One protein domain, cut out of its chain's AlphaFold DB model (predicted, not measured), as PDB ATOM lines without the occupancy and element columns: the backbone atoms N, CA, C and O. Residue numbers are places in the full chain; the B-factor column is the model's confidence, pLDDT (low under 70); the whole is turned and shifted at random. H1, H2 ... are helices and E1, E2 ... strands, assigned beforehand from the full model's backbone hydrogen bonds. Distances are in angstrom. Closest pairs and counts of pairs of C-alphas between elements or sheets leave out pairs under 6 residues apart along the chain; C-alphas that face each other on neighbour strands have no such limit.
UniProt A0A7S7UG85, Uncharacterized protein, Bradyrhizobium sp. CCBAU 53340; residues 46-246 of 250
ATOM      1  N   ILE A  46     169.964 162.226 153.484       95.56
ATOM      2  CA  ILE A  46     169.049 161.803 154.545       95.56
ATOM      3  C   ILE A  46     169.828 161.269 155.738       95.56
ATOM      4  O   ILE A  46     170.943 160.771 155.592       95.56
ATOM      5  N   ARG A  47     169.221 161.363 156.918       96.69
ATOM      6  CA  ARG A  47     169.783 160.881 158.178       96.69
ATOM      7  C   ARG A  47     169.153 159.546 158.560       96.69
ATOM      8  O   ARG A  47     167.938 159.452 158.726       96.69
ATOM      9  N   ILE A  48     169.974 158.525 158.745       95.12
ATOM     10  CA  ILE A  48     169.538 157.189 159.137       95.12
ATOM     11  C   ILE A  48     170.187 156.825 160.466       95.12
ATOM     12  O   ILE A  48     171.407 156.695 160.564       95.12
ATOM     13  N   SER A  49     169.359 156.635 161.492       93.88
ATOM     14  CA  SER A  49     169.813 156.092 162.772       93.88
ATOM     15  C   SER A  49     169.772 154.561 162.708       93.88
ATOM     16  O   SER A  49     168.699 153.976 162.519       93.88
ATOM     17  N   LEU A  50     170.924 153.909 162.872       91.38
ATOM     18  CA  LEU A  50     171.011 152.448 162.936       91.38
ATOM     19  C   LEU A  50     170.456 151.938 164.277       91.38
ATOM     20  O   LEU A  50     170.727 152.517 165.330       91.38
ATOM     21  N   VAL A  51     169.657 150.870 164.240       88.62
ATOM     22  CA  VAL A  51     168.978 150.305 165.417       88.62
ATOM     23  C   VAL A  51     169.299 148.826 165.554       88.62
ATOM     24  O   VAL A  51     169.001 148.037 164.661       88.62
ATOM     25  N   HIS A  52     169.836 148.433 166.705       85.81
ATOM     26  CA  HIS A  52     169.981 147.029 167.078       85.81
ATOM     27  C   HIS A  52     168.830 146.611 168.004       85.81
ATOM     28  O   HIS A  52     168.416 147.382 168.865       85.81
ATOM     29  N   GLU A  53     168.320 145.384 167.874       78.44
ATOM     30  CA  GLU A  53     167.146 144.924 168.641       78.44
ATOM     31  C   GLU A  53     167.378 144.926 170.158       78.44
ATOM     32  O   GLU A  53     166.505 145.328 170.918       78.44
ATOM     33  N   VAL A  54     168.574 144.512 170.590       75.94
ATOM     34  CA  VAL A  54     168.919 144.362 172.018       75.94
ATOM     35  C   VAL A  54     169.330 145.678 172.689       75.94
ATOM     36  O   VAL A  54     168.926 145.942 173.815       75.94
ATOM     37  N   ILE A  55     170.138 146.507 172.020       74.38
ATOM     38  CA  ILE A  55     170.742 147.721 172.612       74.38
ATOM     39  C   ILE A  55     170.136 149.023 172.065       74.38
ATOM     40  O   ILE A  55     170.553 150.123 172.425       74.38
ATOM     41  N   GLY A  56     169.113 148.912 171.215       78.56
ATOM     42  CA  GLY A  56     168.414 150.045 170.624       78.56
ATOM     43  C   GLY A  56     169.315 150.890 169.723       78.56
ATOM     44  O   GLY A  56     170.145 150.375 168.975       78.56
ATOM     45  N   LYS A  57     169.112 152.210 169.779       72.75
ATOM     46  CA  LYS A  57     169.896 153.219 169.041       72.75
ATOM     47  C   LYS A  57     171.208 153.599 169.728       72.75
ATOM     48  O   LYS A  57     172.023 154.294 169.128       72.75
ATOM     49  N   ALA A  58     171.365 153.254 171.005       62.19
ATOM     50  CA  ALA A  58     172.415 153.828 171.830       62.19
ATOM     51  C   ALA A  58     173.797 153.452 171.274       62.19
ATOM     52  O   ALA A  58     174.102 152.275 171.105       62.19
ATOM     53  N   ASN A  59     174.629 154.473 171.043       69.75
ATOM     54  CA  ASN A  59     176.055 154.393 170.701       69.75
ATOM     55  C   ASN A  59     176.435 154.084 169.242       69.75
ATOM     56  O   ASN A  59     177.633 154.010 168.958       69.75
ATOM     57  N   PHE A  60     175.481 153.980 168.312       83.81
ATOM     58  CA  PHE A  60     175.812 153.812 166.893       83.81
ATOM     59  C   PHE A  60     175.958 155.153 166.169       83.81
ATOM     60  O   PHE A  60     175.132 156.045 166.382       83.81
ATOM     61  N   PRO A  61     176.972 155.314 165.298       88.69
ATOM     62  CA  PRO A  61     177.044 156.480 164.434       88.69
ATOM     63  C   PRO A  61     175.836 156.504 163.493       88.69
ATOM     64  O   PRO A  61     175.410 155.481 162.954       88.69
ATOM     65  N   GLU A  62     175.284 157.693 163.285       92.88
ATOM     66  CA  GLU A  62     174.273 157.905 162.257       92.88
ATOM     67  C   GLU A  62     174.916 157.934 160.873       92.88
ATOM     68  O   GLU A  62     176.052 158.393 160.719       92.88
ATOM     69  N   LEU A  63     174.149 157.497 159.876       95.50
ATOM     70  CA  LEU A  63     174.503 157.585 158.470       95.50
ATOM     71  C   LEU A  63     173.807 158.805 157.852       95.50
ATOM     72  O   LEU A  63     172.580 158.879 157.833       95.50
ATOM     73  N   VAL A  64     174.582 159.761 157.352       97.19
ATOM     74  CA  VAL A  64     174.110 160.937 156.615       97.19
ATOM     75  C   VAL A  64     174.546 160.781 155.165       97.19
ATOM     76  O   VAL A  64     175.675 161.102 154.808       97.19
ATOM     77  N   VAL A  65     173.660 160.242 154.330       96.75
ATOM     78  CA  VAL A  65     173.998 159.787 152.973       96.75
ATOM     79  C   VAL A  65     172.992 160.319 151.946       96.75
ATOM     80  O   VAL A  65     171.797 160.387 152.253       96.75
ATOM     81  N   PRO A  66     173.419 160.712 150.729       97.06
ATOM     82  CA  PRO A  66     172.494 161.066 149.654       97.06
ATOM     83  C   PRO A  66     171.562 159.908 149.285       97.06
ATOM     84  O   PRO A  66     172.004 158.758 149.216       97.06
ATOM     85  N   ARG A  67     170.290 160.205 148.981       94.88
ATOM     86  CA  ARG A  67     169.303 159.172 148.598       94.88
ATOM     87  C   ARG A  67     169.757 158.322 147.414       94.88
ATOM     88  O   ARG A  67     169.423 157.146 147.369       94.88
ATOM     89  N   ALA A  68     170.523 158.896 146.489       95.62
ATOM     90  CA  ALA A  68     171.046 158.191 145.324       95.62
ATOM     91  C   ALA A  68     171.949 156.988 145.657       95.62
ATOM     92  O   ALA A  68     172.018 156.050 144.869       95.62
ATOM     93  N   TYR A  69     172.614 156.973 146.817       97.25
ATOM     94  CA  TYR A  69     173.427 155.824 147.241       97.25
ATOM     95  C   TYR A  69     172.595 154.693 147.834       97.25
ATOM     96  O   TYR A  69     173.090 153.576 147.947       97.25
ATOM     97  N   ILE A  70     171.369 154.973 148.275       95.44
ATOM     98  CA  ILE A  70     170.561 154.016 149.020       95.44
ATOM     99  C   ILE A  70     169.894 153.069 148.036       95.44
ATOM    100  O   ILE A  70     169.093 153.484 147.206       95.44
ATOM    101  N   TYR A  71     170.201 151.787 148.184       92.75
ATOM    102  CA  TYR A  71     169.621 150.696 147.412       92.75
ATOM    103  C   TYR A  71     168.470 150.020 148.157       92.75
ATOM    104  O   TYR A  71     167.458 149.655 147.562       92.75
ATOM    105  N   TYR A  72     168.603 149.870 149.475       92.62
ATOM    106  CA  TYR A  72     167.600 149.241 150.331       92.62
ATOM    107  C   TYR A  72     167.702 149.771 151.764       92.62
ATOM    108  O   TYR A  72     168.787 150.108 152.237       92.62
ATOM    109  N   VAL A  73     166.567 149.831 152.458       91.62
ATOM    110  CA  VAL A  73     166.477 150.186 153.878       91.62
ATOM    111  C   VAL A  73     165.532 149.199 154.542       91.62
ATOM    112  O   VAL A  73     164.364 149.104 154.160       91.62
ATOM    113  N   SER A  74     166.002 148.481 155.562       88.94
ATOM    114  CA  SER A  74     165.140 147.549 156.289       88.94
ATOM    115  C   SER A  74     163.946 148.288 156.905       88.94
ATOM    116  O   SER A  74     164.112 149.274 157.625       88.94
ATOM    117  N   GLY A  75     162.738 147.771 156.667       83.19
ATOM    118  CA  GLY A  75     161.489 148.318 157.207       83.19
ATOM    119  C   GLY A  75     160.864 149.453 156.390       83.19
ATOM    120  O   GLY A  75     159.816 149.949 156.794       83.19
ATOM    121  N   PHE A  76     161.451 149.836 155.251       84.00
ATOM    122  CA  PHE A  76     160.864 150.815 154.336       84.00
ATOM    123  C   PHE A  76     160.788 150.234 152.917       84.00
ATOM    124  O   PHE A  76     161.793 149.803 152.354       84.00
ATOM    125  N   LEU A  77     159.585 150.186 152.342       78.88
ATOM    126  CA  LEU A  77     159.357 149.620 151.009       78.88
ATOM    127  C   LEU A  77     159.316 150.731 149.950       78.88
ATOM    128  O   LEU A  77     158.702 151.765 150.207       78.88
ATOM    129  N   PRO A  78     159.850 150.515 148.731       73.88
ATOM    130  CA  PRO A  78     159.802 151.515 147.656       73.88
ATOM    131  C   PRO A  78     158.396 152.039 147.326       73.88
ATOM    132  O   PRO A  78     158.235 153.196 146.951       73.88
ATOM    133  N   GLY A  79     157.360 151.216 147.521       73.25
ATOM    134  CA  GLY A  79     155.962 151.602 147.309       73.25
ATOM    135  C   GLY A  79     155.380 152.575 148.347       73.25
ATOM    136  O   GLY A  79     154.259 153.035 148.163       73.25
ATOM    137  N   GLN A  80     156.102 152.896 149.428       77.62
ATOM    138  CA  GLN A  80     155.653 153.819 150.483       77.62
ATOM    139  C   GLN A  80     155.923 155.296 150.153       77.62
ATOM    140  O   GLN A  80     155.566 156.176 150.935       77.62
ATOM    141  N   GLY A  81     156.530 155.575 148.996       79.75
ATOM    142  CA  GLY A  81     156.897 156.918 148.557       79.75
ATOM    143  C   GLY A  81     158.399 157.192 148.685       79.75
ATOM    144  O   GLY A  81     159.189 156.272 148.914       79.75
ATOM    145  N   PRO A  82     158.826 158.454 148.494       84.94
ATOM    146  CA  PRO A  82     160.232 158.815 148.604       84.94
ATOM    147  C   PRO A  82     160.739 158.602 150.033       84.94
ATOM    148  O   PRO A  82     160.004 158.790 151.003       84.94
ATOM    149  N   LEU A  83     162.025 158.263 150.165       88.75
ATOM    150  CA  LEU A  83     162.654 158.125 151.477       88.75
ATOM    151  C   LEU A  83     162.531 159.443 152.266       88.75
ATOM    152  O   LEU A  83     162.950 160.494 151.756       88.75
ATOM    153  N   PRO A  84     162.001 159.421 153.502       91.38
ATOM    154  CA  PRO A  84     161.927 160.619 154.332       91.38
ATOM    155  C   PRO A  84     163.332 161.154 154.636       91.38
ATOM    156  O   PRO A  84     164.332 160.446 154.517       91.38
ATOM    157  N   SER A  85     163.427 162.425 155.025       93.75
ATOM    158  CA  SER A  85     164.707 163.058 155.388       93.75
ATOM    159  C   SER A  85     165.372 162.422 156.610       93.75
ATOM    160  O   SER A  85     166.588 162.535 156.772       93.75
ATOM    161  N   GLN A  86     164.592 161.744 157.455       94.31
ATOM    162  CA  GLN A  86     165.076 161.014 158.613       94.31
ATOM    163  C   GLN A  86     164.311 159.703 158.789       94.31
ATOM    164  O   GLN A  86     163.084 159.678 158.690       94.31
ATOM    165  N   LEU A  87     165.029 158.620 159.086       93.25
ATOM    166  CA  LEU A  87     164.431 157.335 159.444       93.25
ATOM    167  C   LEU A  87     165.325 156.537 160.397       93.25
ATOM    168  O   LEU A  87     166.456 156.914 160.705       93.25
ATOM    169  N   SER A  88     164.803 155.420 160.888       92.50
ATOM    170  CA  SER A  88     165.561 154.450 161.678       92.50
ATOM    171  C   SER A  88     165.479 153.081 161.025       92.50
ATOM    172  O   SER A  88     164.412 152.702 160.548       92.50
ATOM    173  N   SER A  89     166.590 152.348 160.991       92.62
ATOM    174  CA  SER A  89     166.634 151.043 160.334       92.62
ATOM    175  C   SER A  89     167.628 150.089 160.988       92.62
ATOM    176  O   SER A  89     168.581 150.522 161.632       92.62
ATOM    177  N   LYS A  90     167.393 148.784 160.825       91.88
ATOM    178  CA  LYS A  90     168.298 147.723 161.290       91.88
ATOM    179  C   LYS A  90     169.497 147.558 160.367       91.88
ATOM    180  O   LYS A  90     170.597 147.299 160.838       91.88
ATOM    181  N   ASP A  91     169.281 147.727 159.068       92.44
ATOM    182  CA  ASP A  91     170.343 147.744 158.079       92.44
ATOM    183  C   ASP A  91     169.999 148.665 156.909       92.44
ATOM    184  O   ASP A  91     168.835 148.963 156.621       92.44
ATOM    185  N   VAL A  92     171.049 149.147 156.256       95.38
ATOM    186  CA  VAL A  92     170.963 149.987 155.065       95.38
ATOM    187  C   VAL A  92     171.904 149.418 154.030       95.38
ATOM    188  O   VAL A  92     173.036 149.065 154.346       95.38
ATOM    189  N   TRP A  93     171.443 149.332 152.790       96.69
ATOM    190  CA  TRP A  93     172.259 148.885 151.680       96.69
ATOM    191  C   TRP A  93     172.609 150.094 150.840       96.69
ATOM    192  O   TRP A  93     171.721 150.785 150.335       96.69
ATOM    193  N   LEU A  94     173.903 150.340 150.703       97.44
ATOM    194  CA  LEU A  94     174.449 151.353 149.822       97.44
ATOM    195  C   LEU A  94     174.967 150.708 148.544       97.44
ATOM    196  O   LEU A  94     175.397 149.555 148.561       97.44
ATOM    197  N   MET A  95     174.953 151.460 147.451       97.75
ATOM    198  CA  MET A  95     175.439 150.991 146.163       97.75
ATOM    199  C   MET A  95     176.212 152.095 145.446       97.75
ATOM    200  O   MET A  95     175.703 153.199 145.237       97.75
ATOM    201  N   PHE A  96     177.454 151.798 145.075       98.19
ATOM    202  CA  PHE A  96     178.356 152.753 144.439       98.19
ATOM    203  C   PHE A  96     179.359 152.075 143.505       98.19
ATOM    204  O   PHE A  96     179.548 150.858 143.523       98.19
ATOM    205  N   VAL A  97     179.991 152.891 142.668       97.88
ATOM    206  CA  VAL A  97     181.013 152.487 141.703       97.88
ATOM    207  C   VAL A  97     182.363 152.327 142.406       97.88
ATOM    208  O   VAL A  97     182.791 153.190 143.173       97.88
ATOM    209  N   ASP A  98     183.052 151.220 142.146       94.25
ATOM    210  CA  ASP A  98     184.422 150.985 142.602       94.25
ATOM    211  C   ASP A  98     185.401 152.023 142.037       94.25
ATOM    212  O   ASP A  98     185.285 152.465 140.895       94.25
ATOM    213  N   GLY A  99     186.380 152.428 142.840       91.75
ATOM    214  CA  GLY A  99     187.389 153.421 142.469       91.75
ATOM    215  C   GLY A  99     186.922 154.881 142.511       91.75
ATOM    216  O   GLY A  99     187.684 155.728 142.972       91.75
ATOM    217  N   THR A 100     185.692 155.204 142.090       96.62
ATOM    218  CA  THR A 100     185.172 156.590 142.149       96.62
ATOM    219  C   THR A 100     184.340 156.848 143.401       96.62
ATOM    220  O   THR A 100     184.389 157.937 143.973       96.62
ATOM    221  N   GLY A 101     183.600 155.835 143.858       97.25
ATOM    222  CA  GLY A 101     182.694 155.942 144.995       97.25
ATOM    223  C   GLY A 101     181.447 156.744 144.655       97.25
ATOM    224  O   GLY A 101     180.780 157.200 145.568       97.25
ATOM    225  N   GLU A 102     181.154 156.943 143.367       97.81
ATOM    226  CA  GLU A 102     179.940 157.595 142.886       97.81
ATOM    227  C   GLU A 102     178.713 156.700 143.105       97.81
ATOM    228  O   GLU A 102     178.797 155.479 142.956       97.81
ATOM    229  N   ALA A 103     177.563 157.302 143.420       97.75
ATOM    230  CA  ALA A 103     176.294 156.589 143.526       97.75
ATOM    231  C   ALA A 103     176.009 155.786 142.251       97.75
ATOM    232  O   ALA A 103     176.017 156.323 141.140       97.75
ATOM    233  N   TRP A 104     175.706 154.499 142.412       97.31
ATOM    234  CA  TRP A 104     175.544 153.588 141.279       97.31
ATOM    235  C   TRP A 104     174.460 154.036 140.294       97.31
ATOM    236  O   TRP A 104     174.639 153.960 139.080       97.31
ATOM    237  N   THR A 105     173.334 154.531 140.808       94.50
ATOM    238  CA  THR A 105     172.205 155.001 139.994       94.50
ATOM    239  C   THR A 105     172.584 156.192 139.117       94.50
ATOM    240  O   THR A 105     172.160 156.251 137.962       94.50
ATOM    241  N   VAL A 106     173.411 157.103 139.640       96.75
ATOM    242  CA  VAL A 106     173.907 158.286 138.927       96.75
ATOM    243  C   VAL A 106     174.862 157.859 137.819       96.75
ATOM    244  O   VAL A 106     174.626 158.185 136.655       96.75
ATOM    245  N   ALA A 107     175.851 157.026 138.146       97.69
ATOM    246  CA  ALA A 107     176.840 156.558 137.182       97.69
ATOM    247  C   ALA A 107     176.211 155.734 136.040       97.69
ATOM    248  O   ALA A 107     176.563 155.897 134.868       97.69
ATOM    249  N   VAL A 108     175.228 154.877 136.353       96.81
ATOM    250  CA  VAL A 108     174.471 154.115 135.345       96.81
ATOM    251  C   VAL A 108     173.656 155.043 134.445       96.81
ATOM    252  O   VAL A 108     173.646 154.848 133.228       96.81
ATOM    253  N   ALA A 109     172.988 156.054 135.007       96.06
ATOM    254  CA  ALA A 109     172.228 157.025 134.223       96.06
ATOM    255  C   ALA A 109     173.140 157.841 133.292       96.06
ATOM    256  O   ALA A 109     172.804 158.054 132.124       96.06
ATOM    257  N   GLU A 110     174.320 158.244 133.767       97.12
ATOM    258  CA  GLU A 110     175.303 158.939 132.940       97.12
ATOM    259  C   GLU A 110     175.848 158.045 131.818       97.12
ATOM    260  O   GLU A 110     175.895 158.479 130.663       97.12
ATOM    261  N   ARG A 111     176.204 156.788 132.119       97.44
ATOM    262  CA  ARG A 111     176.656 155.802 131.122       97.44
ATOM    263  C   ARG A 111     175.598 155.567 130.047       97.44
ATOM    264  O   ARG A 111     175.933 155.604 128.867       97.44
ATOM    265  N   ALA A 112     174.345 155.365 130.451       97.69
ATOM    266  CA  ALA A 112     173.216 155.184 129.543       97.69
ATOM    267  C   ALA A 112     173.073 156.376 128.585       97.69
ATOM    268  O   ALA A 112     173.031 156.204 127.367       97.69
ATOM    269  N   ARG A 113     173.103 157.599 129.131       97.62
ATOM    270  CA  ARG A 113     173.012 158.838 128.350       97.62
ATOM    271  C   ARG A 113     174.195 159.022 127.398       97.62
ATOM    272  O   ARG A 113     173.975 159.367 126.242       97.62
ATOM    273  N   ARG A 114     175.435 158.839 127.869       97.94
ATOM    274  CA  ARG A 114     176.643 159.045 127.049       97.94
ATOM    275  C   ARG A 114     176.702 158.061 125.884       97.94
ATOM    276  O   ARG A 114     177.056 158.457 124.781       97.94
ATOM    277  N   ASP A 115     176.364 156.802 126.140       97.81
ATOM    278  CA  ASP A 115     176.543 155.725 125.168       97.81
ATOM    279  C   ASP A 115     175.276 155.501 124.309       97.81
ATOM    280  O   ASP A 115     175.294 154.674 123.400       97.81
ATOM    281  N   GLY A 116     174.179 156.223 124.581       97.69
ATOM    282  CA  GLY A 116     172.917 156.114 123.840       97.69
ATOM    283  C   GLY A 116     172.205 154.770 124.031       97.69
ATOM    284  O   GLY A 116     171.559 154.281 123.105       97.69
ATOM    285  N   ILE A 117     172.347 154.155 125.207       97.75
ATOM    286  CA  ILE A 117     171.787 152.838 125.557       97.75
ATOM    287  C   ILE A 117     170.808 152.954 126.728       97.75
ATOM    288  O   ILE A 117     170.820 153.936 127.466       97.75
ATOM    289  N   ASP A 118     169.971 151.940 126.930       95.62
ATOM    290  CA  ASP A 118     169.090 151.883 128.095       95.62
ATOM    291  C   ASP A 118     169.867 151.607 129.401       95.62
ATOM    292  O   ASP A 118     170.993 151.095 129.405       95.62
ATOM    293  N   SER A 119     169.250 151.944 130.537       92.19
ATOM    294  CA  SER A 119     169.865 151.821 131.864       92.19
ATOM    295  C   SER A 119     170.160 150.377 132.269       92.19
ATOM    296  O   SER A 119     171.139 150.138 132.979       92.19
ATOM    297  N   THR A 120     169.372 149.405 131.806       92.69
ATOM    298  CA  THR A 120     169.603 147.982 132.077       92.69
ATOM    299  C   THR A 120     170.855 147.509 131.348       92.69
ATOM    300  O   THR A 120     171.743 146.916 131.963       92.69
ATOM    301  N   THR A 121     170.992 147.851 130.067       95.31
ATOM    302  CA  THR A 121     172.202 147.569 129.288       95.31
ATOM    303  C   THR A 121     173.428 148.260 129.891       95.31
ATOM    304  O   THR A 121     174.476 147.626 130.032       95.31
ATOM    305  N   ALA A 122     173.314 149.526 130.307       96.31
ATOM    306  CA  ALA A 122     174.398 150.235 130.991       96.31
ATOM    307  C   ALA A 122     174.812 149.536 132.299       96.31
ATOM    308  O   ALA A 122     175.999 149.279 132.505       96.31
ATOM    309  N   ARG A 123     173.845 149.139 133.138       93.88
ATOM    310  CA  ARG A 123     174.081 148.400 134.389       93.88
ATOM    311  C   ARG A 123     174.808 147.080 134.148       93.88
ATOM    312  O   ARG A 123     175.774 146.778 134.842       93.88
ATOM    313  N   HIS A 124     174.383 146.312 133.144       93.00
ATOM    314  CA  HIS A 124     175.050 145.062 132.778       93.00
ATOM    315  C   HIS A 124     176.501 145.282 132.346       93.00
ATOM    316  O   HIS A 124     177.378 144.530 132.764       93.00
ATOM    317  N   ARG A 125     176.773 146.325 131.552       94.44
ATOM    318  CA  ARG A 125     178.137 146.656 131.107       94.44
ATOM    319  C   ARG A 125     179.036 147.116 132.252       94.44
ATOM    320  O   ARG A 125     180.222 146.813 132.240       94.44
ATOM    321  N   MET A 126     178.472 147.803 133.240       94.75
ATOM    322  CA  MET A 126     179.209 148.321 134.394       94.75
ATOM    323  C   MET A 126     179.342 147.309 135.538       94.75
ATOM    324  O   MET A 126     179.952 147.627 136.553       94.75
ATOM    325  N   ARG A 127     178.796 146.090 135.419       93.06
ATOM    326  CA  ARG A 127     178.672 145.126 136.532       93.06
ATOM    327  C   ARG A 127     179.978 144.852 137.290       93.06
ATOM    328  O   ARG A 127     179.933 144.564 138.483       93.06
ATOM    329  N   ALA A 128     181.132 144.958 136.628       92.06
ATOM    330  CA  ALA A 128     182.433 144.780 137.271       92.06
ATOM    331  C   ALA A 128     182.791 145.892 138.282       92.06
ATOM    332  O   ALA A 128     183.486 145.662 139.278       92.06
ATOM    333  N   GLU A 129     182.273 147.089 138.033       95.12
ATOM    334  CA  GLU A 129     182.465 148.299 138.829       95.12
ATOM    335  C   GLU A 129     181.473 148.365 140.002       95.12
ATOM    336  O   GLU A 129     181.645 149.154 140.925       95.12
ATOM    337  N   GLU A 130     180.442 147.521 140.008       96.38
ATOM    338  CA  GLU A 130     179.388 147.540 141.017       96.38
ATOM    339  C   GLU A 130     179.892 147.115 142.399       96.38
ATOM    340  O   GLU A 130     180.440 146.019 142.557       96.38
ATOM    341  N   THR A 131     179.639 147.951 143.405       97.75
ATOM    342  CA  THR A 131     179.859 147.628 144.815       97.75
ATOM    343  C   THR A 131     178.582 147.858 145.612       97.75
ATOM    344  O   THR A 131     178.043 148.965 145.621       97.75
ATOM    345  N   THR A 132     178.130 146.827 146.320       98.06
ATOM    346  CA  THR A 132     176.973 146.894 147.223       98.06
ATOM    347  C   THR A 132     177.442 146.681 148.654       98.06
ATOM    348  O   THR A 132     178.256 145.800 148.915       98.06
ATOM    349  N   VAL A 133     176.950 147.479 149.595       98.12
ATOM    350  CA  VAL A 133     177.364 147.443 151.001       98.12
ATOM    351  C   VAL A 133     176.127 147.423 151.885       98.12
ATOM    352  O   VAL A 133     175.478 148.448 152.054       98.12
ATOM    353  N   GLN A 134     175.813 146.277 152.481       97.62
ATOM    354  CA  GLN A 134     174.851 146.187 153.577       97.62
ATOM    355  C   GLN A 134     175.560 146.561 154.880       97.62
ATOM    356  O   GLN A 134     176.478 145.862 155.300       97.62
ATOM    357  N   ILE A 135     175.121 147.636 155.523       95.75
ATOM    358  CA  ILE A 135     175.675 148.177 156.767       95.75
ATOM    359  C   ILE A 135     174.675 147.932 157.892       95.75
ATOM    360  O   ILE A 135     173.484 148.200 157.725       95.75
ATOM    361  N   GLY A 136     175.162 147.478 159.044       93.88
ATOM    362  CA  GLY A 136     174.339 147.298 160.234       93.88
ATOM    363  C   GLY A 136     175.114 147.512 161.537       93.88
ATOM    364  O   GLY A 136     176.349 147.477 161.552       93.88
ATOM    365  N   PRO A 137     174.394 147.736 162.646       92.50
ATOM    366  CA  PRO A 137     174.992 147.837 163.964       92.50
ATOM    367  C   PRO A 137     175.450 146.463 164.471       92.50
ATOM    368  O   PRO A 137     174.746 145.466 164.311       92.50
ATOM    369  N   SER A 138     176.596 146.421 165.149       91.00
ATOM    370  CA  SER A 138     177.058 145.254 165.909       91.00
ATOM    371  C   SER A 138     176.985 145.535 167.403       91.00
ATOM    372  O   SER A 138     177.490 146.549 167.877       91.00
ATOM    373  N   SER A 139     176.385 144.616 168.157       88.38
ATOM    374  CA  SER A 139     176.351 144.662 169.625       88.38
ATOM    375  C   SER A 139     177.569 144.024 170.293       88.38
ATOM    376  O   SER A 139     177.703 144.095 171.511       88.38
ATOM    377  N   VAL A 140     178.452 143.406 169.508       90.00
ATOM    378  CA  VAL A 140     179.683 142.775 169.994       90.00
ATOM    379  C   VAL A 140     180.915 143.508 169.455       90.00
ATOM    380  O   VAL A 140     180.830 144.083 168.360       90.00
ATOM    381  N   PRO A 141     182.056 143.457 170.173       91.19
ATOM    382  CA  PRO A 141     183.306 144.040 169.702       91.19
ATOM    383  C   PRO A 141     183.743 143.492 168.345       91.19
ATOM    384  O   PRO A 141     183.470 142.331 168.020       91.19
ATOM    385  N   THR A 142     184.495 144.294 167.585       91.38
ATOM    386  CA  THR A 142     184.982 143.906 166.248       91.38
ATOM    387  C   THR A 142     185.712 142.556 166.247       91.38
ATOM    388  O   THR A 142     185.492 141.746 165.348       91.38
ATOM    389  N   SER A 143     186.533 142.267 167.264       92.88
ATOM    390  CA  SER A 143     187.248 140.986 167.383       92.88
ATOM    391  C   SER A 143     186.302 139.790 167.530       92.88
ATOM    392  O   SER A 143     186.431 138.812 166.799       92.88
ATOM    393  N   ALA A 144     185.299 139.892 168.406       93.50
ATOM    394  CA  ALA A 144     184.306 138.840 168.607       93.50
ATOM    395  C   ALA A 144     183.452 138.611 167.348       93.50
ATOM    396  O   ALA A 144     183.139 137.470 167.003       93.50
ATOM    397  N   TYR A 145     183.106 139.686 166.632       93.31
ATOM    398  CA  TYR A 145     182.424 139.578 165.345       93.31
ATOM    399  C   TYR A 145     183.302 138.884 164.293       93.31
ATOM    400  O   TYR A 145     182.825 137.994 163.587       93.31
ATOM    401  N   ALA A 146     184.586 139.244 164.210       93.44
ATOM    402  CA  ALA A 146     185.537 138.625 163.291       93.44
ATOM    403  C   ALA A 146     185.661 137.116 163.527       93.44
ATOM    404  O   ALA A 146     185.563 136.329 162.582       93.44
ATOM    405  N   ASP A 147     185.807 136.703 164.785       93.06
ATOM    406  CA  ASP A 147     185.894 135.292 165.160       93.06
ATOM    407  C   ASP A 147     184.606 134.538 164.821       93.06
ATOM    408  O   ASP A 147     184.661 133.443 164.257       93.06
ATOM    409  N   ALA A 148     183.441 135.148 165.064       92.62
ATOM    410  CA  ALA A 148     182.156 134.573 164.680       92.62
ATOM    411  C   ALA A 148     182.034 134.382 163.158       92.62
ATOM    412  O   ALA A 148     181.583 133.328 162.713       92.62
ATOM    413  N   MET A 149     182.456 135.360 162.349       94.00
ATOM    414  CA  MET A 149     182.401 135.266 160.883       94.00
ATOM    415  C   MET A 149     183.375 134.226 160.321       94.00
ATOM    416  O   MET A 149     183.031 133.515 159.375       94.00
ATOM    417  N   ARG A 150     184.570 134.088 160.912       90.50
ATOM    418  CA  ARG A 150     185.528 133.028 160.555       90.50
ATOM    419  C   ARG A 150     185.017 131.643 160.956       90.50
ATOM    420  O   ARG A 150     185.146 130.698 160.183       90.50
ATOM    421  N   ALA A 151     184.402 131.516 162.130       87.38
ATOM    422  CA  ALA A 151     183.796 130.265 162.581       87.38
ATOM    423  C   ALA A 151     182.557 129.876 161.750       87.38
ATOM    424  O   ALA A 151     182.279 128.694 161.555       87.38
ATOM    425  N   ASP A 152     181.809 130.846 161.225       86.44
ATOM    426  CA  ASP A 152     180.651 130.562 160.373       86.44
ATOM    427  C   ASP A 152     181.047 129.931 159.027       86.44
ATOM    428  O   ASP A 152     180.317 129.090 158.499       86.44
ATOM    429  N   VAL A 153     182.242 130.253 158.512       85.00
ATOM    430  CA  VAL A 153     182.818 129.594 157.326       85.00
ATOM    431  C   VAL A 153     182.970 128.091 157.558       85.00
ATOM    432  O   VAL A 153     182.512 127.298 156.735       85.00
ATOM    433  N   THR A 154     183.565 127.690 158.684       76.69
ATOM    434  CA  THR A 154     183.806 126.270 158.986       76.69
ATOM    435  C   THR A 154     182.508 125.524 159.276       76.69
ATOM    436  O   THR A 154     182.363 124.369 158.881       76.69
ATOM    437  N   ARG A 155     181.522 126.187 159.894       77.88
ATOM    438  CA  ARG A 155     180.180 125.625 160.101       77.88
ATOM    439  C   ARG A 155     179.436 125.399 158.783       77.88
ATOM    440  O   ARG A 155     178.801 124.362 158.607       77.88
ATOM    441  N   SER A 156     179.505 126.366 157.871       71.38
ATOM    442  CA  SER A 156     178.791 126.338 156.587       71.38
ATOM    443  C   SER A 156     179.423 125.388 155.567       71.38
ATOM    444  O   SER A 156     178.755 124.922 154.641       71.38
ATOM    445  N   ALA A 157     180.716 125.107 155.721       74.31
ATOM    446  CA  ALA A 157     181.483 124.247 154.841       74.31
ATOM    447  C   ALA A 157     182.491 123.427 155.672       74.31
ATOM    448  O   ALA A 157     183.652 123.814 155.790       74.31
ATOM    449  N   PRO A 158     182.076 122.283 156.246       66.44
ATOM    450  CA  PRO A 158     182.918 121.513 157.168       66.44
ATOM    451  C   PRO A 158     184.140 120.880 156.486       66.44
ATOM    452  O   PRO A 158     185.105 120.512 157.153       66.44
ATOM    453  N   HIS A 159     184.121 120.759 155.156       74.44
ATOM    454  CA  HIS A 159     185.210 120.181 154.378       74.44
ATOM    455  C   HIS A 159     186.140 121.272 153.851       74.44
ATOM    456  O   HIS A 159     185.927 121.848 152.774       74.44
ATOM    457  N   ARG A 160     187.204 121.523 154.620       79.88
ATOM    458  CA  ARG A 160     188.367 122.264 154.133       79.88
ATOM    459  C   ARG A 160     188.889 121.584 152.873       79.88
ATOM    460  O   ARG A 160     188.978 120.360 152.821       79.88
ATOM    461  N   GLN A 161     189.168 122.381 151.859       80.31
ATOM    462  CA  GLN A 161     189.811 121.894 150.654       80.31
ATOM    463  C   GLN A 161     191.330 121.918 150.852       80.31
ATOM    464  O   GLN A 161     191.856 122.755 151.590       80.31
ATOM    465  N   ASP A 162     192.023 120.988 150.202       70.62
ATOM    466  CA  ASP A 162     193.484 120.900 150.277       70.62
ATOM    467  C   ASP A 162     194.176 122.031 149.495       70.62
ATOM    468  O   ASP A 162     195.374 122.262 149.661       70.62
ATOM    469  N   ASP A 163     193.430 122.773 148.670       68.06
ATOM    470  CA  ASP A 163     193.918 123.991 148.044       68.06
ATOM    471  C   ASP A 163     193.846 125.183 149.012       68.06
ATOM    472  O   ASP A 163     192.893 125.398 149.761       68.06
ATOM    473  N   SER A 164     194.896 125.999 148.988       62.16
ATOM    474  CA  SER A 164     194.829 127.359 149.513       62.16
ATOM    475  C   SER A 164     194.790 128.306 148.326       62.16
ATOM    476  O   SER A 164     195.585 128.171 147.395       62.16
ATOM    477  N   PHE A 165     193.865 129.262 148.344       77.12
ATOM    478  CA  PHE A 165     193.884 130.341 147.368       77.12
ATOM    479  C   PHE A 165     194.680 131.492 147.979       77.12
ATOM    480  O   PHE A 165     194.189 132.173 148.877       77.12
ATOM    481  N   GLU A 166     195.933 131.653 147.552       82.00
ATOM    482  CA  GLU A 166     196.841 132.701 148.053       82.00
ATOM    483  C   GLU A 166     196.989 132.700 149.592       82.00
ATOM    484  O   GLU A 166     196.985 133.741 150.256       82.00
ATOM    485  N   GLY A 167     197.084 131.501 150.177       80.38
ATOM    486  CA  GLY A 167     197.219 131.310 151.624       80.38
ATOM    487  C   GLY A 167     195.917 131.456 152.421       80.38
ATOM    488  O   GLY A 167     195.933 131.252 153.633       80.38
ATOM    489  N   LEU A 168     194.785 131.756 151.773       86.56
ATOM    490  CA  LEU A 168     193.473 131.733 152.420       86.56
ATOM    491  C   LEU A 168     192.993 130.292 152.592       86.56
ATOM    492  O   LEU A 168     193.055 129.483 151.662       86.56
ATOM    493  N   ALA A 169     192.462 129.984 153.775       86.00
ATOM    494  CA  ALA A 169     191.810 128.706 154.020       86.00
ATOM    495  C   ALA A 169     190.520 128.630 153.192       86.00
ATOM    496  O   ALA A 169     189.600 129.421 153.409       86.00
ATOM    497  N   HIS A 170     190.473 127.687 152.249       86.75
ATOM    498  CA  HIS A 170     189.346 127.473 151.351       86.75
ATOM    499  C   HIS A 170     188.473 126.316 151.840       86.75
ATOM    500  O   HIS A 170     188.954 125.244 152.210       86.75
ATOM    501  N   TYR A 171     187.165 126.540 151.818       85.88
ATOM    502  CA  TYR A 171     186.159 125.554 152.172       85.88
ATOM    503  C   TYR A 171     185.104 125.503 151.075       85.88
ATOM    504  O   TYR A 171     184.597 126.536 150.629       85.88
ATOM    505  N   ARG A 172     184.740 124.295 150.644       80.31
ATOM    506  CA  ARG A 172     183.684 124.105 149.649       80.31
ATOM    507  C   ARG A 172     182.390 123.766 150.369       80.31
ATOM    508  O   ARG A 172     182.301 122.744 151.044       80.31
ATOM    509  N   GLY A 173     181.398 124.643 150.253       68.00
ATOM    510  CA  GLY A 173     180.089 124.393 150.844       68.00
ATOM    511  C   GLY A 173     179.259 123.414 150.024       68.00
ATOM    512  O   GLY A 173     179.548 123.131 148.862       68.00
ATOM    513  N   VAL A 174     178.162 122.958 150.627       62.53
ATOM    514  CA  VAL A 174     177.212 122.000 150.034       62.53
ATOM    515  C   VAL A 174     176.474 122.576 148.808       62.53
ATOM    516  O   VAL A 174     175.978 121.833 147.969       62.53
ATOM    517  N   SER A 175     176.405 123.906 148.686       62.00
ATOM    518  CA  SER A 175     175.529 124.646 147.764       62.00
ATOM    519  C   SER A 175     176.255 125.391 146.632       62.00
ATOM    520  O   SER A 175     175.884 126.510 146.298       62.00
ATOM    521  N   SER A 176     177.282 124.795 146.017       77.44
ATOM    522  CA  SER A 176     178.054 125.431 144.929       77.44
ATOM    523  C   SER A 176     178.631 126.799 145.315       77.44
ATOM    524  O   SER A 176     178.659 127.697 144.486       77.44
ATOM    525  N   PHE A 177     179.085 126.981 146.559       87.50
ATOM    526  CA  PHE A 177     179.811 128.179 147.000       87.50
ATOM    527  C   PHE A 177     181.193 127.798 147.529       87.50
ATOM    528  O   PHE A 177     181.358 126.766 148.187       87.50
ATOM    529  N   SER A 178     182.162 128.667 147.268       89.12
ATOM    530  CA  SER A 178     183.483 128.657 147.890       89.12
ATOM    531  C   SER A 178     183.511 129.670 149.023       89.12
ATOM    532  O   SER A 178     183.123 130.825 148.839       89.12
ATOM    533  N   TYR A 179     183.988 129.245 150.183       91.69
ATOM    534  CA  TYR A 179     184.147 130.084 151.359       91.69
ATOM    535  C   TYR A 179     185.628 130.235 151.684       91.69
ATOM    536  O   TYR A 179     186.390 129.272 151.600       91.69
ATOM    537  N   TYR A 180     186.015 131.439 152.081       92.44
ATOM    538  CA  TYR A 180     187.376 131.788 152.454       92.44
ATOM    539  C   TYR A 180     187.355 132.488 153.807       92.44
ATOM    540  O   TYR A 180     186.545 133.392 154.024       92.44
ATOM    541  N   ALA A 181     188.234 132.076 154.715       92.31
ATOM    542  CA  ALA A 181     188.451 132.777 155.976       92.31
ATOM    543  C   ALA A 181     189.618 133.763 155.818       92.31
ATOM    544  O   ALA A 181     190.695 133.366 155.369       92.31
ATOM    545  N   GLY A 182     189.394 135.028 156.176       91.62
ATOM    546  CA  GLY A 182     190.435 136.054 156.198       91.62
ATOM    547  C   GLY A 182     191.338 135.914 157.424       91.62
ATOM    548  O   GLY A 182     190.888 135.522 158.507       91.62
ATOM    549  N   GLY A 183     192.619 136.227 157.250       89.75
ATOM    550  CA  GLY A 183     193.614 136.298 158.316       89.75
ATOM    551  C   GLY A 183     193.441 137.523 159.219       89.75
ATOM    552  O   GLY A 183     192.434 138.229 159.161       89.75
ATOM    553  N   SER A 184     194.422 137.767 160.090       88.06
ATOM    554  CA  SER A 184     194.481 138.976 160.932       88.06
ATOM    555  C   SER A 184     194.744 140.245 160.128       88.06
ATOM    556  O   SER A 184     194.256 141.307 160.496       88.06
ATOM    557  N   ASP A 185     195.498 140.111 159.038       90.69
ATOM    558  CA  ASP A 185     195.984 141.233 158.229       90.69
ATOM    559  C   ASP A 185     195.042 141.554 157.056       90.69
ATOM    560  O   ASP A 185     195.341 142.409 156.223       90.69
ATOM    561  N   ASP A 186     193.922 140.831 156.957       95.62
ATOM    562  CA  ASP A 186     192.898 141.051 155.944       95.62
ATOM    563  C   ASP A 186     191.819 142.014 156.436       95.62
ATOM    564  O   ASP A 186     191.401 142.008 157.591       95.62
ATOM    565  N   GLU A 187     191.293 142.788 155.497       96.38
ATOM    566  CA  GLU A 187     190.183 143.715 155.698       96.38
ATOM    567  C   GLU A 187     188.833 143.008 155.832       96.38
ATOM    568  O   GLU A 187     187.852 143.615 156.266       96.38
ATOM    569  N   PHE A 188     188.768 141.735 155.441       96.81
ATOM    570  CA  PHE A 188     187.592 140.886 155.579       96.81
ATOM    571  C   PHE A 188     187.835 139.766 156.584       96.81
ATOM    572  O   PHE A 188     188.927 139.213 156.691       96.81
ATOM    573  N   PHE A 189     186.770 139.357 157.263       96.38
ATOM    574  CA  PHE A 189     186.785 138.205 158.162       96.38
ATOM    575  C   PHE A 189     186.433 136.920 157.416       96.38
ATOM    576  O   PHE A 189     187.013 135.862 157.657       96.38
ATOM    577  N   SER A 190     185.511 137.014 156.460       95.25
ATOM    578  CA  SER A 190     185.153 135.918 155.569       95.25
ATOM    579  C   SER A 190     184.753 136.421 154.190       95.25
ATOM    580  O   SER A 190     184.268 137.542 154.044       95.25
ATOM    581  N   ALA A 191     184.945 135.577 153.180       95.25
ATOM    582  CA  ALA A 191     184.452 135.785 151.829       95.25
ATOM    583  C   ALA A 191     183.669 134.554 151.363       95.25
ATOM    584  O   ALA A 191     184.100 133.419 151.556       95.25
ATOM    585  N   ARG A 192     182.524 134.773 150.724       94.06
ATOM    586  CA  ARG A 192     181.684 133.745 150.106       94.06
ATOM    587  C   ARG A 192     181.524 134.063 148.630       94.06
ATOM    588  O   ARG A 192     180.871 135.042 148.274       94.06
ATOM    589  N   CYS A 193     182.054 133.201 147.782       92.62
ATOM    590  CA  CYS A 193     182.025 133.337 146.334       92.62
ATOM    591  C   CYS A 193     181.194 132.219 145.696       92.62
ATOM    592  O   CYS A 193     181.184 131.101 146.219       92.62
ATOM    593  N   PRO A 194     180.523 132.465 144.559       90.44
ATOM    594  CA  PRO A 194     179.946 131.397 143.750       90.44
ATOM    595  C   PRO A 194     181.001 130.341 143.405       90.44
ATOM    596  O   PRO A 194     182.172 130.646 143.218       90.44
ATOM    597  N   GLY A 195     180.623 129.076 143.378       83.19
ATOM    598  CA  GLY A 195     181.507 127.975 143.018       83.19
ATOM    599  C   GLY A 195     181.814 127.966 141.517       83.19
ATOM    600  O   GLY A 195     181.277 128.780 140.769       83.19
ATOM    601  N   PRO A 196     182.673 127.043 141.058       78.88
ATOM    602  CA  PRO A 196     182.996 126.914 139.642       78.88
ATOM    603  C   PRO A 196     181.755 126.684 138.749       78.88
ATOM    604  O   PRO A 196     180.820 126.007 139.189       78.88
ATOM    605  N   PRO A 197     181.770 127.160 137.486       83.75
ATOM    606  CA  PRO A 197     182.870 127.889 136.847       83.75
ATOM    607  C   PRO A 197     182.964 129.349 137.316       83.75
ATOM    608  O   PRO A 197     181.959 129.986 137.625       83.75
ATOM    609  N   LEU A 198     184.190 129.881 137.345       87.19
ATOM    610  CA  LEU A 198     184.423 131.295 137.632       87.19
ATOM    611  C   LEU A 198     183.847 132.158 136.502       87.19
ATOM    612  O   LEU A 198     183.952 131.799 135.328       87.19
ATOM    613  N   ASN A 199     183.261 133.301 136.850       88.31
ATOM    614  CA  ASN A 199     182.679 134.224 135.883       88.31
ATOM    615  C   ASN A 199     182.977 135.680 136.291       88.31
ATOM    616  O   ASN A 199     182.758 136.029 137.452       88.31
ATOM    617  N   PRO A 200     183.435 136.544 135.366       85.38
ATOM    618  CA  PRO A 200     183.849 137.910 135.686       85.38
ATOM    619  C   PRO A 200     182.713 138.830 136.159       85.38
ATOM    620  O   PRO A 200     182.995 139.890 136.707       85.38
ATOM    621  N   VAL A 201     181.441 138.454 135.968       87.25
ATOM    622  CA  VAL A 201     180.291 139.229 136.472       87.25
ATOM    623  C   VAL A 201     179.718 138.690 137.783       87.25
ATOM    624  O   VAL A 201     178.831 139.314 138.376       87.25
ATOM    625  N   PHE A 202     180.202 137.536 138.249       91.31
ATOM    626  CA  PHE A 202     179.821 137.002 139.550       91.31
ATOM    627  C   PHE A 202     180.486 137.797 140.665       91.31
ATOM    628  O   PHE A 202     181.632 138.230 140.558       91.31
ATOM    629  N   GLN A 203     179.735 137.986 141.745       94.44
ATOM    630  CA  GLN A 203     180.178 138.736 142.908       94.44
ATOM    631  C   GLN A 203     180.384 137.796 144.090       94.44
ATOM    632  O   GLN A 203     179.589 136.882 144.320       94.44
ATOM    633  N   CYS A 204     181.438 138.053 144.854       95.50
ATOM    634  CA  CYS A 204     181.619 137.487 146.179       95.50
ATOM    635  C   CYS A 204     181.012 138.418 147.229       95.50
ATOM    636  O   CYS A 204     180.933 139.627 147.026       95.50
ATOM    637  N   ASN A 205     180.629 137.842 148.365       96.94
ATOM    638  CA  ASN A 205     180.183 138.564 149.549       96.94
ATOM    639  C   ASN A 205     181.261 138.486 150.626       96.94
ATOM    640  O   ASN A 205     181.671 137.387 150.991       96.94
ATOM    641  N   TYR A 206     181.681 139.624 151.154       98.00
ATOM    642  CA  TYR A 206     182.719 139.758 152.168       98.00
ATOM    643  C   TYR A 206     182.095 140.275 153.460       98.00
ATOM    644  O   TYR A 206     181.246 141.160 153.415       98.00
ATOM    645  N   SER A 207     182.506 139.745 154.608       98.00
ATOM    646  CA  SER A 207     182.174 140.321 155.914       98.00
ATOM    647  C   SER A 207     183.338 141.169 156.415       98.00
ATOM    648  O   SER A 207     184.491 140.754 156.310       98.00
ATOM    649  N   MET A 208     183.055 142.353 156.951       97.88
ATOM    650  CA  MET A 208     184.073 143.245 157.510       97.88
ATOM    651  C   MET A 208     183.510 144.123 158.630       97.88
ATOM    652  O   MET A 208     182.297 144.209 158.828       97.88
ATOM    653  N   SER A 209     184.405 144.820 159.326       96.44
ATOM    654  CA  SER A 209     184.066 145.957 160.183       96.44
ATOM    655  C   SER A 209     184.421 147.266 159.472       96.44
ATOM    656  O   SER A 209     185.497 147.386 158.870       96.44
ATOM    657  N   ILE A 210     183.504 148.234 159.516       96.50
ATOM    658  CA  ILE A 210     183.728 149.591 159.000       96.50
ATOM    659  C   ILE A 210     184.427 150.422 160.074       96.50
ATOM    660  O   ILE A 210     185.482 150.996 159.821       96.50
ATOM    661  N   THR A 211     183.845 150.438 161.271       94.38
ATOM    662  CA  THR A 211     184.364 151.053 162.495       94.38
ATOM    663  C   THR A 211     183.761 150.317 163.694       94.38
ATOM    664  O   THR A 211     182.884 149.466 163.528       94.38
ATOM    665  N   GLU A 212     184.205 150.623 164.908       90.25
ATOM    666  CA  GLU A 212     183.708 149.941 166.102       90.25
ATOM    667  C   GLU A 212     182.183 150.089 166.237       90.25
ATOM    668  O   GLU A 212     181.625 151.188 166.160       90.25
ATOM    669  N   GLY A 213     181.499 148.955 166.408       90.06
ATOM    670  CA  GLY A 213     180.038 148.885 166.463       90.06
ATOM    671  C   GLY A 213     179.324 148.945 165.105       90.06
ATOM    672  O   GLY A 213     178.099 148.839 165.082       90.06
ATOM    673  N   VAL A 214     180.033 149.064 163.975       94.25
ATOM    674  CA  VAL A 214     179.438 149.073 162.626       94.25
ATOM    675  C   VAL A 214     180.088 148.017 161.742       94.25
ATOM    676  O   VAL A 214     181.248 148.124 161.345       94.25
ATOM    677  N   VAL A 215     179.298 147.015 161.370       96.00
ATOM    678  CA  VAL A 215     179.733 145.911 160.511       96.00
ATOM    679  C   VAL A 215     179.094 146.018 159.138       96.00
ATOM    680  O   VAL A 215     178.039 146.637 158.969       96.00
ATOM    681  N   ALA A 216     179.733 145.401 158.149       97.50
ATOM    682  CA  ALA A 216     179.226 145.389 156.791       97.50
ATOM    683  C   ALA A 216     179.347 144.020 156.126       97.50
ATOM    684  O   ALA A 216     180.304 143.271 156.342       97.50
ATOM    685  N   ARG A 217     178.376 143.735 155.256       98.00
ATOM    686  CA  ARG A 217     178.499 142.746 154.189       98.00
ATOM    687  C   ARG A 217     178.657 143.483 152.873       98.00
ATOM    688  O   ARG A 217     177.801 144.278 152.498       98.00
ATOM    689  N   VAL A 218     179.758 143.224 152.191       98.44
ATOM    690  CA  VAL A 218     180.139 143.907 150.958       98.44
ATOM    691  C   VAL A 218     180.053 142.923 149.806       98.44
ATOM    692  O   VAL A 218     180.569 141.817 149.918       98.44
ATOM    693  N   SER A 219     179.452 143.316 148.693       98.06
ATOM    694  CA  SER A 219     179.376 142.516 147.474       98.06
ATOM    695  C   SER A 219     180.087 143.238 146.338       98.06
ATOM    696  O   SER A 219     179.757 144.379 146.018       98.06
ATOM    697  N   PHE A 220     181.055 142.566 145.723       97.25
ATOM    698  CA  PHE A 220     181.704 143.010 144.490       97.25
ATOM    699  C   PHE A 220     182.298 141.822 143.733       97.25
ATOM    700  O   PHE A 220     182.257 140.697 144.232       97.25
ATOM    701  N   VAL A 221     182.815 142.058 142.521       95.19
ATOM    702  CA  VAL A 221     183.305 140.989 141.638       95.19
ATOM    703  C   VAL A 221     184.270 140.019 142.302       95.19
ATOM    704  O   VAL A 221     184.994 140.332 143.249       95.19
ATOM    705  N   ASP A 222     184.252 138.807 141.771       94.50
ATOM    706  CA  ASP A 222     185.026 137.686 142.257       94.50
ATOM    707  C   ASP A 222     186.534 137.948 142.254       94.50
ATOM    708  O   ASP A 222     187.190 137.892 141.215       94.50
ATOM    709  N   PHE A 223     187.113 138.182 143.435       93.88
ATOM    710  CA  PHE A 223     188.529 138.521 143.574       93.88
ATOM    711  C   PHE A 223     189.469 137.488 142.937       93.88
ATOM    712  O   PHE A 223     190.563 137.847 142.502       93.88
ATOM    713  N   ARG A 224     189.032 136.228 142.806       92.50
ATOM    714  CA  ARG A 224     189.817 135.138 142.210       92.50
ATOM    715  C   ARG A 224     190.121 135.367 140.730       92.50
ATOM    716  O   ARG A 224     191.063 134.779 140.214       92.50
ATOM    717  N   LEU A 225     189.353 136.232 140.063       92.25
ATOM    718  CA  LEU A 225     189.563 136.632 138.670       92.25
ATOM    719  C   LEU A 225     190.201 138.021 138.505       92.25
ATOM    720  O   LEU A 225     190.660 138.340 137.413       92.25
ATOM    721  N   PHE A 226     190.234 138.852 139.552       89.88
ATOM    722  CA  PHE A 226     190.591 140.278 139.444       89.88
ATOM    723  C   PHE A 226     191.884 140.665 140.181       89.88
ATOM    724  O   PHE A 226     192.199 141.847 140.301       89.88
ATOM    725  N   GLY A 227     192.670 139.689 140.645       90.06
ATOM    726  CA  GLY A 227     193.972 139.931 141.285       90.06
ATOM    727  C   GLY A 227     194.061 139.487 142.744       90.06
ATOM    728  O   GLY A 227     194.878 140.010 143.501       90.06
ATOM    729  N   GLY A 228     193.204 138.557 143.151       93.62
ATOM    730  CA  GLY A 228     193.407 137.778 144.357       93.62
ATOM    731  C   GLY A 228     193.112 138.512 145.664       93.62
ATOM    732  O   GLY A 228     192.358 139.487 145.729       93.62
ATOM    733  N   ARG A 229     193.676 137.993 146.751       95.06
ATOM    734  CA  ARG A 229     193.521 138.489 148.121       95.06
ATOM    735  C   ARG A 229     193.898 139.967 148.225       95.06
ATOM    736  O   ARG A 229     193.191 140.750 148.857       95.06
ATOM    737  N   ALA A 230     194.975 140.374 147.551       95.31
ATOM    738  CA  ALA A 230     195.421 141.767 147.519       95.31
ATOM    739  C   ALA A 230     194.387 142.702 146.865       95.31
ATOM    740  O   ALA A 230     194.170 143.819 147.343       95.31
ATOM    741  N   TYR A 231     193.719 142.241 145.798       95.69
ATOM    742  CA  TYR A 231     192.616 142.965 145.170       95.69
ATOM    743  C   TYR A 231     191.451 143.172 146.147       95.69
ATOM    744  O   TYR A 231     191.012 144.311 146.327       95.69
ATOM    745  N   ALA A 232     191.002 142.105 146.818       96.94
ATOM    746  CA  ALA A 232     189.897 142.174 147.775       96.94
ATOM    747  C   ALA A 232     190.185 143.175 148.906       96.94
ATOM    748  O   ALA A 232     189.374 144.062 149.164       96.94
ATOM    749  N   ASN A 233     191.372 143.105 149.517       97.75
ATOM    750  CA  ASN A 233     191.771 144.023 150.588       97.75
ATOM    751  C   ASN A 233     191.819 145.486 150.137       97.75
ATOM    752  O   ASN A 233     191.362 146.376 150.850       97.75
ATOM    753  N   ARG A 234     192.350 145.769 148.942       97.44
ATOM    754  CA  ARG A 234     192.363 147.140 148.410       97.44
ATOM    755  C   ARG A 234     190.943 147.676 148.216       97.44
ATOM    756  O   ARG A 234     190.674 148.811 148.597       97.44
ATOM    757  N   ARG A 235     190.041 146.864 147.658       97.25
ATOM    758  CA  ARG A 235     188.651 147.266 147.414       97.25
ATOM    759  C   ARG A 235     187.872 147.456 148.718       97.25
ATOM    760  O   ARG A 235     187.112 148.405 148.838       97.25
ATOM    761  N   LEU A 236     188.114 146.625 149.730       98.25
ATOM    762  CA  LEU A 236     187.488 146.778 151.048       98.25
ATOM    763  C   LEU A 236     188.000 148.004 151.819       98.25
ATOM    764  O   LEU A 236     187.202 148.670 152.476       98.25
ATOM    765  N   ARG A 237     189.285 148.371 151.687       97.88
ATOM    766  CA  ARG A 237     189.788 149.665 152.194       97.88
ATOM    767  C   ARG A 237     189.047 150.833 151.561       97.88
ATOM    768  O   ARG A 237     188.548 151.693 152.279       97.88
ATOM    769  N   PHE A 238     188.899 150.807 150.239       98.12
ATOM    770  CA  PHE A 238     188.133 151.817 149.518       98.12
ATOM    771  C   PHE A 238     186.666 151.877 149.979       98.12
ATOM    772  O   PHE A 238     186.130 152.956 150.213       98.12
ATOM    773  N   VAL A 239     186.026 150.724 150.194       98.38
ATOM    774  CA  VAL A 239     184.666 150.657 150.749       98.38
ATOM    775  C   VAL A 239     184.589 151.323 152.119       98.38
ATOM    776  O   VAL A 239     183.693 152.137 152.337       98.38
ATOM    777  N   ARG A 240     185.529 151.023 153.027       98.12
ATOM    778  CA  ARG A 240     185.589 151.680 154.338       98.12
ATOM    779  C   ARG A 240     185.716 153.194 154.178       98.12
ATOM    780  O   ARG A 240     184.937 153.919 154.786       98.12
ATOM    781  N   GLU A 241     186.633 153.663 153.335       97.69
ATOM    782  CA  GLU A 241     186.825 155.094 153.066       97.69
ATOM    783  C   GLU A 241     185.540 155.771 152.574       97.69
ATOM    784  O   GLU A 241     185.186 156.837 153.073       97.69
ATOM    785  N   VAL A 242     184.821 155.165 151.622       97.88
ATOM    786  CA  VAL A 242     183.562 155.715 151.094       97.88
ATOM    787  C   VAL A 242     182.482 155.748 152.172       97.88
ATOM    788  O   VAL A 242     181.858 156.787 152.375       97.88
ATOM    789  N   VAL A 243     182.270 154.643 152.891       97.31
ATOM    790  CA  VAL A 243     181.229 154.560 153.927       97.31
ATOM    791  C   VAL A 243     181.516 155.530 155.074       97.31
ATOM    792  O   VAL A 243     180.603 156.214 155.536       97.31
ATOM    793  N   CYS A 244     182.776 155.650 155.496       97.19
ATOM    794  CA  CYS A 244     183.181 156.563 156.561       97.19
ATOM    795  C   CYS A 244     182.885 158.037 156.248       97.19
ATOM    796  O   CYS A 244     182.633 158.794 157.178       97.19
ATOM    797  N   ARG A 245     182.832 158.454 154.971       96.75
ATOM    798  CA  ARG A 245     182.425 159.828 154.594       96.75
ATOM    799  C   ARG A 245     180.992 160.158 155.007       96.75
ATOM    800  O   ARG A 245     180.660 161.328 155.169       96.75
ATOM    801  N   TYR A 246     180.146 159.138 155.125       96.69
ATOM    802  CA  TYR A 246     178.728 159.286 155.436       96.69
ATOM    803  C   TYR A 246     178.397 158.920 156.879       96.69
ATOM    804  O   TYR A 246     177.287 159.186 157.331       96.69
TER     805      TYR A 246
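AT A GLANCE: This is residues 46 to 246 of the 250 residues of an uncharacterized protein of Bradyrhizobium sp. CCBAU 53340 (UniProt A0A7S7UG85). One long, strongly twisted antiparallel sheet of nine strands curls round H5 on one face, while H3 packs over E9 on the opposite face. A small sheet, E2 E1 E4, lies near the E3 end of the large one, and H1 sticks out from the large sheet beside E5, with H2 packed about perpendicular on residues 108 to 112 of H1. The printed part has 201 residues; its named elements run E1 E2 E3 E4 E5 H1 H2 E6 H3 E7 E8 E9 E10 E11 E12 H4 H5, five helices and twelve strands, class mixed. The large sheet's order is E3 E5 E6 E12 E11 E10 E9 E8 E7; the small one is mixed. The whole is compact, with a radius of gyration of the C-alphas of 17.5 A and spans of 50 by 48 by 28 A.

IN THESE COORDINATES: E1, residues 46 to 50, begins at C-alpha 46 (169.049, 161.803, 154.545). E2 is 63 to 66, E3 70 to 73, E4 86 to 89 and E5 92 to 97. H1, 104 to 115, is 16.3 A long; H2 is 119 to 125. E6, 130 to 137, spans 23.4 A and H3, 142 to 156, 21.0 A. E7 is 160 to 165, E8 168 to 172, E9 177 to 181 and E10 190 to 194. E11, 203 to 211, spans 23.5 A and bends by 52 degrees at residue 207; E12, 214 to 221, spans 22.8 A. H4 is 223 to 226. H5, 228 to 244, is 24.6 A long and ends at C-alpha 244 (183.181, 156.563, 156.561).

HOW THE PARTS SIT: In the large sheet E3 and E7 are edge strands. N 94 and O 133 of E5 and E6 are 2.8 A apart, as are N 134 and O 217 of E6 and E12. E7 to E12 form a meander, each strand the antiparallel neighbour of the one before. H3 and H5 lie on opposite faces, giving three layers, helices on both faces of a sheet. H3, at a height of 7.1 A over the sheet, comes closest to E9 at the C-alphas of Arg 150 and Ala 181, 5.4 A. H5 comes closest to E11 at those of Ile 210 and Arg 240, 5.4 A. H4 only grazes the sheet with residues 223 to 224. H4 and H5 only just touch, only at the corner, with 3 pairs of C-alphas within 8 A, the closest Phe 223 and Ala 232, 5.7 A. H1, with residues 108 to 112 alone, touches H2, about perpendicular at 89 degrees; their closest C-alphas, Ala 112 and Ser 119, are 5.3 A apart. E1 and E2 form a hairpin, N 48 to O 63 2.8 A; E1 and E4 are parallel, N 49 to O 87 3.0 A. In H1, H2 and H5 every O i to N i+4 pair is within hydrogen-bond range, in H3 10 of 11; H4 is too short for one.

THE WHOLE: The C-alphas farthest apart, Gly 81 and Asp 162, are 51.4 A apart. The printed part has no cut. The links E1 to E2 and E3 to E4 are long. Mean pLDDT of the printed part is 90.6; residues 58 to 59, 158, 163 to 164 and 173 to 175 are under 70.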